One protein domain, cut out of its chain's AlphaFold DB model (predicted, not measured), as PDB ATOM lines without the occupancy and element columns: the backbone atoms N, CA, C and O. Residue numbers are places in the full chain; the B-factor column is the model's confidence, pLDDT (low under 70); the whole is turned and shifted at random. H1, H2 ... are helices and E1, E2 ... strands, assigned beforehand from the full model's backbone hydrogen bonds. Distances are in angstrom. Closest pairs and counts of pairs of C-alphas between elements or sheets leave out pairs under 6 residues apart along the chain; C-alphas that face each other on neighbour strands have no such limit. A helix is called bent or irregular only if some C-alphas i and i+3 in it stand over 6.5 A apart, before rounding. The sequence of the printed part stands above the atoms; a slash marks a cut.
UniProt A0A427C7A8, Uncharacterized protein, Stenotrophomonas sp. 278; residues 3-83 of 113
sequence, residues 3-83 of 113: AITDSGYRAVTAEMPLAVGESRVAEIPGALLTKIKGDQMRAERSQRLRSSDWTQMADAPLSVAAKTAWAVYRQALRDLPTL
ATOM      1  N   ALA A   3     247.092 207.744 212.040       97.75
ATOM      2  CA  ALA A   3     247.450 206.594 212.847       97.75
ATOM      3  C   ALA A   3     248.274 207.117 214.024       97.75
ATOM      4  O   ALA A   3     249.209 207.892 213.811       97.75
ATOM      5  N   ILE A   4     247.898 206.748 215.242       97.81
ATOM      6  CA  ILE A   4     248.549 207.187 216.475       97.81
ATOM      7  C   ILE A   4     249.090 205.994 217.255       97.81
ATOM      8  O   ILE A   4     248.501 204.915 217.233       97.81
ATOM      9  N   THR A   5     250.181 206.221 217.974       96.75
ATOM     10  CA  THR A   5     250.703 205.343 219.022       96.75
ATOM     11  C   THR A   5     250.831 206.142 220.316       96.75
ATOM     12  O   THR A   5     250.554 207.342 220.361       96.75
ATOM     13  N   ASP A   6     251.327 205.500 221.366       92.12
ATOM     14  CA  ASP A   6     251.617 206.139 222.645       92.12
ATOM     15  C   ASP A   6     252.662 207.264 222.564       92.12
ATOM     16  O   ASP A   6     252.769 208.048 223.508       92.12
ATOM     17  N   SER A   7     253.469 207.324 221.503       92.50
ATOM     18  CA  SER A   7     254.631 208.217 221.390       92.50
ATOM     19  C   SER A   7     254.762 208.897 220.026       92.50
ATOM     20  O   SER A   7     255.774 209.543 219.756       92.50
ATOM     21  N   GLY A   8     253.765 208.776 219.151       95.50
ATOM     22  CA  GLY A   8     253.862 209.312 217.801       95.50
ATOM     23  C   GLY A   8     252.554 209.277 217.033       95.50
ATOM     24  O   GLY A   8     251.546 208.727 217.475       95.50
ATOM     25  N   TYR A   9     252.580 209.887 215.855       96.94
ATOM     26  CA  TYR A   9     251.485 209.828 214.901       96.94
ATOM     27  C   TYR A   9     252.008 209.975 213.474       96.94
ATOM     28  O   TYR A   9     253.096 210.504 213.245       96.94
ATOM     29  N   ARG A  10     251.205 209.543 212.503       97.31
ATOM     30  CA  ARG A  10     251.444 209.774 211.073       97.31
ATOM     31  C   ARG A  10     250.129 209.980 210.331       97.31
ATOM     32  O   ARG A  10     249.093 209.435 210.716       97.31
ATOM     33  N   ALA A  11     250.169 210.761 209.257       97.19
ATOM     34  CA  ALA A  11     249.019 210.937 208.378       97.19
ATOM     35  C   ALA A  11     248.733 209.642 207.601       97.19
ATOM     36  O   ALA A  11     249.659 208.985 207.121       97.19
ATOM     37  N   VAL A  12     247.455 209.281 207.482       97.00
ATOM     38  CA  VAL A  12     247.005 208.077 206.767       97.00
ATOM     39  C   VAL A  12     245.703 208.319 206.013       97.00
ATOM     40  O   VAL A  12     244.845 209.089 206.457       97.00
ATOM     41  N   THR A  13     245.519 207.611 204.900       96.12
ATOM     42  CA  THR A  13     244.216 207.484 204.226       96.12
ATOM     43  C   THR A  13     243.417 206.313 204.809       96.12
ATOM     44  O   THR A  13     243.947 205.537 205.608       96.12
ATOM     45  N   ALA A  14     242.139 206.178 204.428       92.75
ATOM     46  CA  ALA A  14     241.255 205.099 204.890       92.75
ATOM     47  C   ALA A  14     241.804 203.697 204.569       92.75
ATOM     48  O   ALA A  14     241.672 202.782 205.375       92.75
ATOM     49  N   GLU A  15     242.439 203.565 203.405       94.38
ATOM     50  CA  GLU A  15     242.874 202.293 202.822       94.38
ATOM     51  C   GLU A  15     244.271 201.871 203.287       94.38
ATOM     52  O   GLU A  15     244.638 200.702 203.187       94.38
ATOM     53  N   MET A  16     245.067 202.807 203.817       95.94
ATOM     54  CA  MET A  16     246.402 202.489 204.316       95.94
ATOM     55  C   MET A  16     246.321 201.564 205.535       95.94
ATOM     56  O   MET A  16     245.601 201.895 206.486       95.94
ATOM     57  N   PRO A  17     247.097 200.465 205.577       95.62
ATOM     58  CA  PRO A  17     247.134 199.590 206.737       95.62
ATOM     59  C   PRO A  17     247.720 200.310 207.960       95.62
ATOM     60  O   PRO A  17     248.556 201.219 207.852       95.62
ATOM     61  N   LEU A  18     247.261 199.886 209.135       96.31
ATOM     62  CA  LEU A  18     247.824 200.282 210.421       96.31
ATOM     63  C   LEU A  18     248.935 199.305 210.807       96.31
ATOM     64  O   LEU A  18     248.801 198.098 210.600       96.31
ATOM     65  N   ALA A  19     250.022 199.826 211.366       95.44
ATOM     66  CA  ALA A  19     251.052 199.007 211.984       95.44
ATOM     67  C   ALA A  19     250.567 198.458 213.337       95.44
ATOM     68  O   ALA A  19     249.583 198.925 213.915       95.44
ATOM     69  N   VAL A  20     251.274 197.457 213.866       96.06
ATOM     70  CA  VAL A  20     250.975 196.892 215.189       96.06
ATOM     71  C   VAL A  20     251.070 197.988 216.255       96.06
ATOM     72  O   VAL A  20     252.066 198.704 216.323       96.06
ATOM     73  N   GLY A  21     250.034 198.104 217.088       95.12
ATOM     74  CA  GLY A  21     249.958 199.115 218.148       95.12
ATOM     75  C   GLY A  21     249.487 200.496 217.684       95.12
ATOM     76  O   GLY A  21     249.355 201.391 218.514       95.12
ATOM     77  N   GLU A  22     249.196 200.684 216.394       97.44
ATOM     78  CA  GLU A  22     248.572 201.912 215.913       97.44
ATOM     79  C   GLU A  22     247.049 201.869 216.057       97.44
ATOM     80  O   GLU A  22     246.393 200.873 215.751       97.44
ATOM     81  N   SER A  23     246.472 203.003 216.449       96.75
ATOM     82  CA  SER A  23     245.029 203.246 216.406       96.75
ATOM     83  C   SER A  23     244.706 204.350 215.407       96.75
ATOM     84  O   SER A  23     245.427 205.342 215.309       96.75
ATOM     85  N   ARG A  24     243.611 204.198 214.656       97.00
ATOM     86  CA  ARG A  24     243.153 205.225 213.713       97.00
ATOM     87  C   ARG A  24     242.260 206.236 214.413       97.00
ATOM     88  O   ARG A  24     241.300 205.861 215.078       97.00
ATOM     89  N   VAL A  25     242.536 207.512 214.188       96.88
ATOM     90  CA  VAL A  25     241.759 208.633 214.717       96.88
ATOM     91  C   VAL A  25     241.484 209.665 213.623       96.88
ATOM     92  O   VAL A  25     242.249 209.811 212.662       96.88
ATOM     93  N   ALA A  26     240.364 210.377 213.744       96.81
ATOM     94  CA  ALA A  26     240.049 211.494 212.853       96.81
ATOM     95  C   ALA A  26     240.990 212.682 213.112       96.81
ATOM     96  O   ALA A  26     241.505 213.272 212.161       96.81
ATOM     97  N   GLU A  27     241.278 212.939 214.389       96.88
ATOM     98  CA  GLU A  27     242.075 214.054 214.897       96.88
ATOM     99  C   GLU A  27     243.095 213.556 215.925       96.88
ATOM    100  O   GLU A  27     242.855 212.572 216.628       96.88
ATOM    101  N   ILE A  28     244.242 214.229 216.013       96.75
ATOM    102  CA  ILE A  28     245.303 213.867 216.957       96.75
ATOM    103  C   ILE A  28     244.910 214.375 218.352       96.75
ATOM    104  O   ILE A  28     244.710 215.580 218.513       96.75
ATOM    105  N   PRO A  29     244.847 213.511 219.381       96.62
ATOM    106  CA  PRO A  29     244.527 213.953 220.732       96.62
ATOM    107  C   PRO A  29     245.556 214.959 221.266       96.62
ATOM    108  O   PRO A  29     246.762 214.709 221.212       96.62
ATOM    109  N   GLY A  30     245.094 216.055 221.877       95.38
ATOM    110  CA  GLY A  30     245.983 217.056 222.481       95.38
ATOM    111  C   GLY A  30     246.928 216.464 223.536       95.38
ATOM    112  O   GLY A  30     248.111 216.784 223.557       95.38
ATOM    113  N   ALA A  31     246.449 215.508 224.339       94.25
ATOM    114  CA  ALA A  31     247.273 214.808 225.330       94.25
ATOM    115  C   ALA A  31     248.453 214.039 224.705       94.25
ATOM    116  O   ALA A  31     249.531 213.974 225.299       94.25
ATOM    117  N   LEU A  32     248.278 213.494 223.493       96.00
ATOM    118  CA  LEU A  32     249.356 212.830 222.760       96.00
ATOM    119  C   LEU A  32     250.407 213.848 222.302       96.00
ATOM    120  O   LEU A  32     251.600 213.609 222.475       96.00
ATOM    121  N   LEU A  33     249.979 215.005 221.789       96.00
ATOM    122  CA  LEU A  33     250.893 216.091 221.415       96.00
ATOM    123  C   LEU A  33     251.707 216.580 222.620       96.00
ATOM    124  O   LEU A  33     252.930 216.693 222.521       96.00
ATOM    125  N   THR A  34     251.061 216.788 223.771       95.56
ATOM    126  CA  THR A  34     251.737 217.173 225.020       95.56
ATOM    127  C   THR A  34     252.777 216.135 225.439       95.56
ATOM    128  O   THR A  34     253.895 216.495 225.811       95.56
ATOM    129  N   LYS A  35     252.449 214.841 225.346       95.50
ATOM    130  CA  LYS A  35     253.380 213.757 225.681       95.50
ATOM    131  C   LYS A  35     254.589 213.731 224.743       95.50
ATOM    132  O   LYS A  35     255.719 213.766 225.226       95.50
ATOM    133  N   ILE A  36     254.356 213.751 223.428       96.38
ATOM    134  CA  ILE A  36     255.413 213.775 222.403       96.38
ATOM    135  C   ILE A  36     256.348 214.965 222.631       96.38
ATOM    136  O   ILE A  36     257.570 214.809 222.635       96.38
ATOM    137  N   LYS A  37     255.789 216.153 222.878       96.06
ATOM    138  CA  LYS A  37     256.575 217.356 223.160       96.06
ATOM    139  C   LYS A  37     257.381 217.231 224.454       96.06
ATOM    140  O   LYS A  37     258.539 217.638 224.492       96.06
ATOM    141  N   GLY A  38     256.812 216.627 225.496       96.75
ATOM    142  CA  GLY A  38     257.530 216.315 226.733       96.75
ATOM    143  C   GLY A  38     258.738 215.412 226.510       96.75
ATOM    144  O   GLY A  38     259.817 215.683 227.039       96.75
ATOM    145  N   ASP A  39     258.595 214.379 225.686       96.88
ATOM    146  CA  ASP A  39     259.697 213.479 225.350       96.88
ATOM    147  C   ASP A  39     260.777 214.184 224.516       96.88
ATOM    148  O   ASP A  39     261.967 214.055 224.820       96.88
ATOM    149  N   GLN A  40     260.380 215.019 223.550       96.25
ATOM    150  CA  GLN A  40     261.301 215.866 222.782       96.25
ATOM    151  C   GLN A  40     262.085 216.827 223.688       96.25
ATOM    152  O   GLN A  40     263.313 216.883 223.611       96.25
ATOM    153  N   MET A  41     261.412 217.518 224.614       97.31
ATOM    154  CA  MET A  41     262.065 218.403 225.586       97.31
ATOM    155  C   MET A  41     263.052 217.640 226.483       97.31
ATOM    156  O   MET A  41     264.158 218.113 226.740       97.31
ATOM    157  N   ARG A  42     262.730 216.421 226.940       97.75
ATOM    158  CA  ARG A  42     263.682 215.605 227.727       97.75
ATOM    159  C   ARG A  42     264.902 215.188 226.905       97.75
ATOM    160  O   ARG A  42     266.018 215.174 227.445       97.75
ATOM    161  N   ALA A  43     264.709 214.855 225.631       97.75
ATOM    162  CA  ALA A  43     265.790 214.502 224.719       97.75
ATOM    163  C   ALA A  43     266.725 215.697 224.485       97.75
ATOM    164  O   ALA A  43     267.940 215.569 224.660       97.75
ATOM    165  N   GLU A  44     266.170 216.876 224.206       97.94
ATOM    166  CA  GLU A  44     266.952 218.093 223.993       97.94
ATOM    167  C   GLU A  44     267.664 218.562 225.270       97.94
ATOM    168  O   GLU A  44     268.847 218.906 225.231       97.94
ATOM    169  N   ARG A  45     267.019 218.464 226.440       98.38
ATOM    170  CA  ARG A  45     267.671 218.699 227.740       98.38
ATOM    171  C   ARG A  45     268.905 217.813 227.894       98.38
ATOM    172  O   ARG A  45     269.968 218.279 228.299       98.38
ATOM    173  N   SER A  46     268.768 216.531 227.558       98.50
ATOM    174  CA  SER A  46     269.867 215.564 227.633       98.50
ATOM    175  C   SER A  46     270.992 215.918 226.658       98.50
ATOM    176  O   SER A  46     272.163 215.812 227.012       98.50
ATOM    177  N   GLN A  47     270.662 216.397 225.456       98.44
ATOM    178  CA  GLN A  47     271.644 216.888 224.491       98.44
ATOM    179  C   GLN A  47     272.396 218.122 225.006       98.44
ATOM    180  O   GLN A  47     273.623 218.128 224.963       98.44
ATOM    181  N   ARG A  48     271.691 219.123 225.548       98.19
ATOM    182  CA  ARG A  48     272.282 220.355 226.105       98.19
ATOM    183  C   ARG A  48     273.167 220.082 227.325       98.19
ATOM    184  O   ARG A  48     274.202 220.726 227.508       98.19
ATOM    185  N   LEU A  49     272.793 219.107 228.155       98.31
ATOM    186  CA  LEU A  49     273.649 218.621 229.239       98.31
ATOM    187  C   LEU A  49     274.894 217.919 228.684       98.31
ATOM    188  O   LEU A  49     275.994 218.210 229.128       98.31
ATOM    189  N   ARG A  50     274.782 217.054 227.676       98.12
ATOM    190  CA  ARG A  50     275.979 216.437 227.076       98.12
ATOM    191  C   ARG A  50     276.910 217.469 226.432       98.12
ATOM    192  O   ARG A  50     278.114 217.407 226.639       98.12
ATOM    193  N   SER A  51     276.371 218.448 225.706       97.19
ATOM    194  CA  SER A  51     277.179 219.456 225.003       97.19
ATOM    195  C   SER A  51     277.904 220.427 225.938       97.19
ATOM    196  O   SER A  51     278.916 221.004 225.553       97.19
ATOM    197  N   SER A  52     277.397 220.619 227.159       97.06
ATOM    198  CA  SER A  52     278.005 221.482 228.180       97.06
ATOM    199  C   SER A  52     278.804 220.708 229.230       97.06
ATOM    200  O   SER A  52     279.232 221.298 230.217       97.06
ATOM    201  N   ASP A  53     278.989 219.397 229.070       96.88
ATOM    202  CA  ASP A  53     279.612 218.558 230.098       96.88
ATOM    203  C   ASP A  53     281.085 218.910 230.337       96.88
ATOM    204  O   ASP A  53     281.507 219.078 231.479       96.88
ATOM    205  N   TRP A  54     281.821 219.166 229.253       95.88
ATOM    206  CA  TRP A  54     283.232 219.561 229.290       95.88
ATOM    207  C   TRP A  54     283.489 220.807 230.152       95.88
ATOM    208  O   TRP A  54     284.543 220.924 230.765       95.88
ATOM    209  N   THR A  55     282.514 221.718 230.269       95.62
ATOM    210  CA  THR A  55     282.641 222.955 231.066       95.62
ATOM    211  C   THR A  55     282.801 222.693 232.565       95.62
ATOM    212  O   THR A  55     283.225 223.577 233.305       95.62
ATOM    213  N   GLN A  56     282.439 221.491 233.022       94.81
ATOM    214  CA  GLN A  56     282.493 221.084 234.425       94.81
ATOM    215  C   GLN A  56     283.795 220.361 234.786       94.81
ATOM    216  O   GLN A  56     284.026 220.078 235.960       94.81
ATOM    217  N   MET A  57     284.648 220.054 233.805       93.50
ATOM    218  CA  MET A  57     285.908 219.364 234.061       93.50
ATOM    219  C   MET A  57     286.920 220.292 234.756       93.50
ATOM    220  O   MET A  57     286.945 221.513 234.549       93.50
ATOM    221  N   ALA A  58     287.769 219.720 235.612       90.44
ATOM    222  CA  ALA A  58     288.763 220.480 236.374       90.44
ATOM    223  C   ALA A  58     289.814 221.143 235.464       90.44
ATOM    224  O   ALA A  58     290.207 222.281 235.718       90.44
ATOM    225  N   ASP A  59     290.180 220.476 234.372       92.38
ATOM    226  CA  ASP A  59     291.120 220.913 233.334       92.38
ATOM    227  C   ASP A  59     290.486 221.799 232.249       92.38
ATOM    228  O   ASP A  59     291.199 222.322 231.394       92.38
ATOM    229  N   ALA A  60     289.166 222.020 232.289       91.69
ATOM    230  CA  ALA A  60     288.504 222.893 231.330       91.69
ATOM    231  C   ALA A  60     289.146 224.296 231.352       91.69
ATOM    232  O   ALA A  60     289.278 224.862 232.449       91.69
ATOM    233  N   PRO A  61     289.498 224.872 230.183       92.56
ATOM    234  CA  PRO A  61     290.186 226.159 230.056       92.56
ATOM    235  C   PRO A  61     289.217 227.334 230.275       92.56
ATOM    236  O   PRO A  61     289.063 228.210 229.432       92.56
ATOM    237  N   LEU A  62     288.510 227.318 231.401       93.88
ATOM    238  CA  LEU A  62     287.496 228.290 231.786       93.88
ATOM    239  C   LEU A  62     287.886 228.931 233.113       93.88
ATOM    240  O   LEU A  62     288.415 228.263 234.008       93.88
ATOM    241  N   SER A  63     287.559 230.213 233.267       92.81
ATOM    242  CA  SER A  63     287.673 230.888 234.557       92.81
ATOM    243  C   SER A  63     286.762 230.224 235.597       92.81
ATOM    244  O   SER A  63     285.756 229.593 235.262       92.81
ATOM    245  N   VAL A  64     287.079 230.391 236.885       91.50
ATOM    246  CA  VAL A  64     286.226 229.883 237.975       91.50
ATOM    247  C   VAL A  64     284.801 230.434 237.844       91.50
ATOM    248  O   VAL A  64     283.840 229.674 237.937       91.50
ATOM    249  N   ALA A  65     284.667 231.727 237.530       92.12
ATOM    250  CA  ALA A  65     283.376 232.375 237.305       92.12
ATOM    251  C   ALA A  65     282.591 231.733 236.147       92.12
ATOM    252  O   ALA A  65     281.400 231.452 236.293       92.12
ATOM    253  N   ALA A  66     283.253 231.430 235.024       93.69
ATOM    254  CA  ALA A  66     282.627 230.744 233.897       93.69
ATOM    255  C   ALA A  66     282.159 229.330 234.273       93.69
ATOM    256  O   ALA A  66     281.019 228.966 233.979       93.69
ATOM    257  N   LYS A  67     282.986 228.546 234.981       94.19
ATOM    258  CA  LYS A  67     282.602 227.200 235.452       94.19
ATOM    259  C   LYS A  67     281.365 227.252 236.354       94.19
ATOM    260  O   LYS A  67     280.440 226.460 236.167       94.19
ATOM    261  N   THR A  68     281.304 228.219 237.274       94.94
ATOM    262  CA  THR A  68     280.134 228.451 238.136       94.94
ATOM    263  C   THR A  68     278.889 228.823 237.329       94.94
ATOM    264  O   THR A  68     277.827 228.244 237.555       94.94
ATOM    265  N   ALA A  69     278.996 229.732 236.355       96.31
ATOM    266  CA  ALA A  69     277.865 230.114 235.507       96.31
ATOM    267  C   ALA A  69     277.315 228.916 234.711       96.31
ATOM    268  O   ALA A  69     276.101 228.704 234.644       96.31
ATOM    269  N   TRP A  70     278.200 228.079 234.162       97.06
ATOM    270  CA  TRP A  70     277.811 226.845 233.479       97.06
ATOM    271  C   TRP A  70     277.171 225.821 234.420       97.06
ATOM    272  O   TRP A  70     276.222 225.142 234.018       97.06
ATOM    273  N   ALA A  71     277.622 225.728 235.673       97.38
ATOM    274  CA  ALA A  71     276.997 224.868 236.676       97.38
ATOM    275  C   ALA A  71     275.544 225.296 236.960       97.38
ATOM    276  O   ALA A  71     274.648 224.449 236.959       97.38
ATOM    277  N   VAL A  72     275.294 226.603 237.108       97.62
ATOM    278  CA  VAL A  72     273.943 227.171 237.289       97.62
ATOM    279  C   VAL A  72     273.057 226.889 236.074       97.62
ATOM    280  O   VAL A  72     271.947 226.380 236.229       97.62
ATOM    281  N   TYR A  73     273.554 227.136 234.859       98.12
ATOM    282  CA  TYR A  73     272.831 226.821 233.621       98.12
ATOM    283  C   TYR A  73     272.448 225.336 233.537       98.12
ATOM    284  O   TYR A  73     271.306 224.989 233.228       98.12
ATOM    285  N   ARG A  74     273.383 224.435 233.855       98.19
ATOM    286  CA  ARG A  74     273.133 222.986 233.852       98.19
ATOM    287  C   ARG A  74     272.128 222.573 234.918       98.19
ATOM    288  O   ARG A  74     271.366 221.638 234.678       98.19
ATOM    289  N   GLN A  75     272.112 223.236 236.071       98.25
ATOM    290  CA  GLN A  75     271.090 222.997 237.085       98.25
ATOM    291  C   GLN A  75     269.709 223.425 236.580       98.25
ATOM    292  O   GLN A  75     268.798 222.603 236.571       98.25
ATOM    293  N   ALA A  76     269.596 224.624 236.004       97.88
ATOM    294  CA  ALA A  76     268.351 225.099 235.404       97.88
ATOM    295  C   ALA A  76     267.811 224.132 234.333       97.88
ATOM    296  O   ALA A  76     266.617 223.854 234.301       97.88
ATOM    297  N   LEU A  77     268.683 223.544 233.499       98.12
ATOM    298  CA  LEU A  77     268.285 222.494 232.552       98.12
ATOM    299  C   LEU A  77     267.701 221.253 233.242       98.12
ATOM    300  O   LEU A  77     266.733 220.676 232.746       98.12
ATOM    301  N   ARG A  78     268.301 220.798 234.350       98.06
ATOM    302  CA  ARG A  78     267.822 219.617 235.090       98.06
ATOM    303  C   ARG A  78     266.461 219.854 235.724       98.06
ATOM    304  O   ARG A  78     265.676 218.908 235.761       98.06
ATOM    305  N   ASP A  79     266.194 221.089 236.126       97.62
ATOM    306  CA  ASP A  79     264.966 221.486 236.806       97.62
ATOM    307  C   ASP A  79     263.785 221.689 235.840       97.62
ATOM    308  O   ASP A  79     262.639 221.627 236.266       97.62
ATOM    309  N   LEU A  80     264.008 221.836 234.525       96.62
ATOM    310  CA  LEU A  80     262.919 222.052 233.551       96.62
ATOM    311  C   LEU A  80     261.734 221.069 233.670       96.62
ATOM    312  O   LEU A  80     260.597 221.537 233.644       96.62
ATOM    313  N   PRO A  81     261.925 219.738 233.820       95.19
ATOM    314  CA  PRO A  81     260.810 218.794 233.904       95.19
ATOM    315  C   PRO A  81     259.993 218.873 235.198       95.19
ATOM    316  O   PRO A  81     258.961 218.213 235.278       95.19
ATOM    317  N   THR A  82     260.454 219.611 236.212       95.62
ATOM    318  CA  THR A  82     259.722 219.806 237.474       95.62
ATOM    319  C   THR A  82     258.867 221.073 237.458       95.62
ATOM    320  O   THR A  82     258.039 221.265 238.348       95.62
ATOM    321  N   LEU A  83     259.032 221.929 236.443       94.81
ATOM    322  CA  LEU A  83     258.256 223.153 236.299       94.81
ATOM    323  C   LEU A  83     256.800 222.841 235.914       94.81
ATOM    324  O   LEU A  83     256.562 222.003 235.042       94.81
TER     325      LEU A  83
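Overview. This is residues 3 to 83 of the 113 residues of an uncharacterized protein of Stenotrophomonas sp. 278 (UniProt A0A427C7A8). The model is a long rod: a small three-strand sheet at one end, then the long helix H1 through the middle, then a turn through the short H2 into H3, which folds back beside the later part of H1. The printed part has 81 residues, with three named strands followed by three named helices, and is mostly helix. The sheet's order is E2, E1, E3, antiparallel throughout. The whole is extended, with a radius of gyration of the C-alphas of 19.9 A and spans of 62 by 23 by 15 A.

Arrangement. E1, residues 3 to 5, and E2, residues 8 to 11, form an antiparallel hairpin, with N 3 and O 10 2.9 A apart, within hydrogen-bond range. E3, residues 23 to 25, is the other antiparallel neighbour of E1, with N 4 and O 23 at 2.8 A. H1, residues 30 to 51, only grazes the sheet with residues 32 to 36; its closest C-alphas with E2 are those of Ile 36 and Gly 8, 6.6 A apart. H2, residues 53 to 56, and H1 meet only through their link. H3, residues 64 to 82, touches H2; the closest C-alphas are those of Lys 67 and Thr 55, 6.1 A apart. Residues 74 to 81 of H3 touch residues 42 to 49 of H1, closest at the C-alphas of Leu 77 and Arg 45, 6.2 A apart. H1 and H3 run opposite ways at a shallow tilt of 19 degrees. H3 is apart from the three strands. Every O i to N i+4 pair is within hydrogen-bond range in H1, and 13 of 15 are in H3; H2 is too short for such a pair.

Along the chain. E1 begins at C-alpha 3 (247.450, 206.594, 212.847). E2 is 10.7 A long, H1 31.4 A and H3 28.4 A. H3 is irregular, with C-alphas 78 and 81 7.2 A apart, and ends at C-alpha 82 (259.722, 219.806, 237.474).

Size, cuts and confidence. The C-alphas farthest apart, of Glu 15 and Val 64, are 62.3 A apart. The link from E2 to E3, 11 residues, is long. The printed part has no cut, and no printed residue is under 70 in pLDDT.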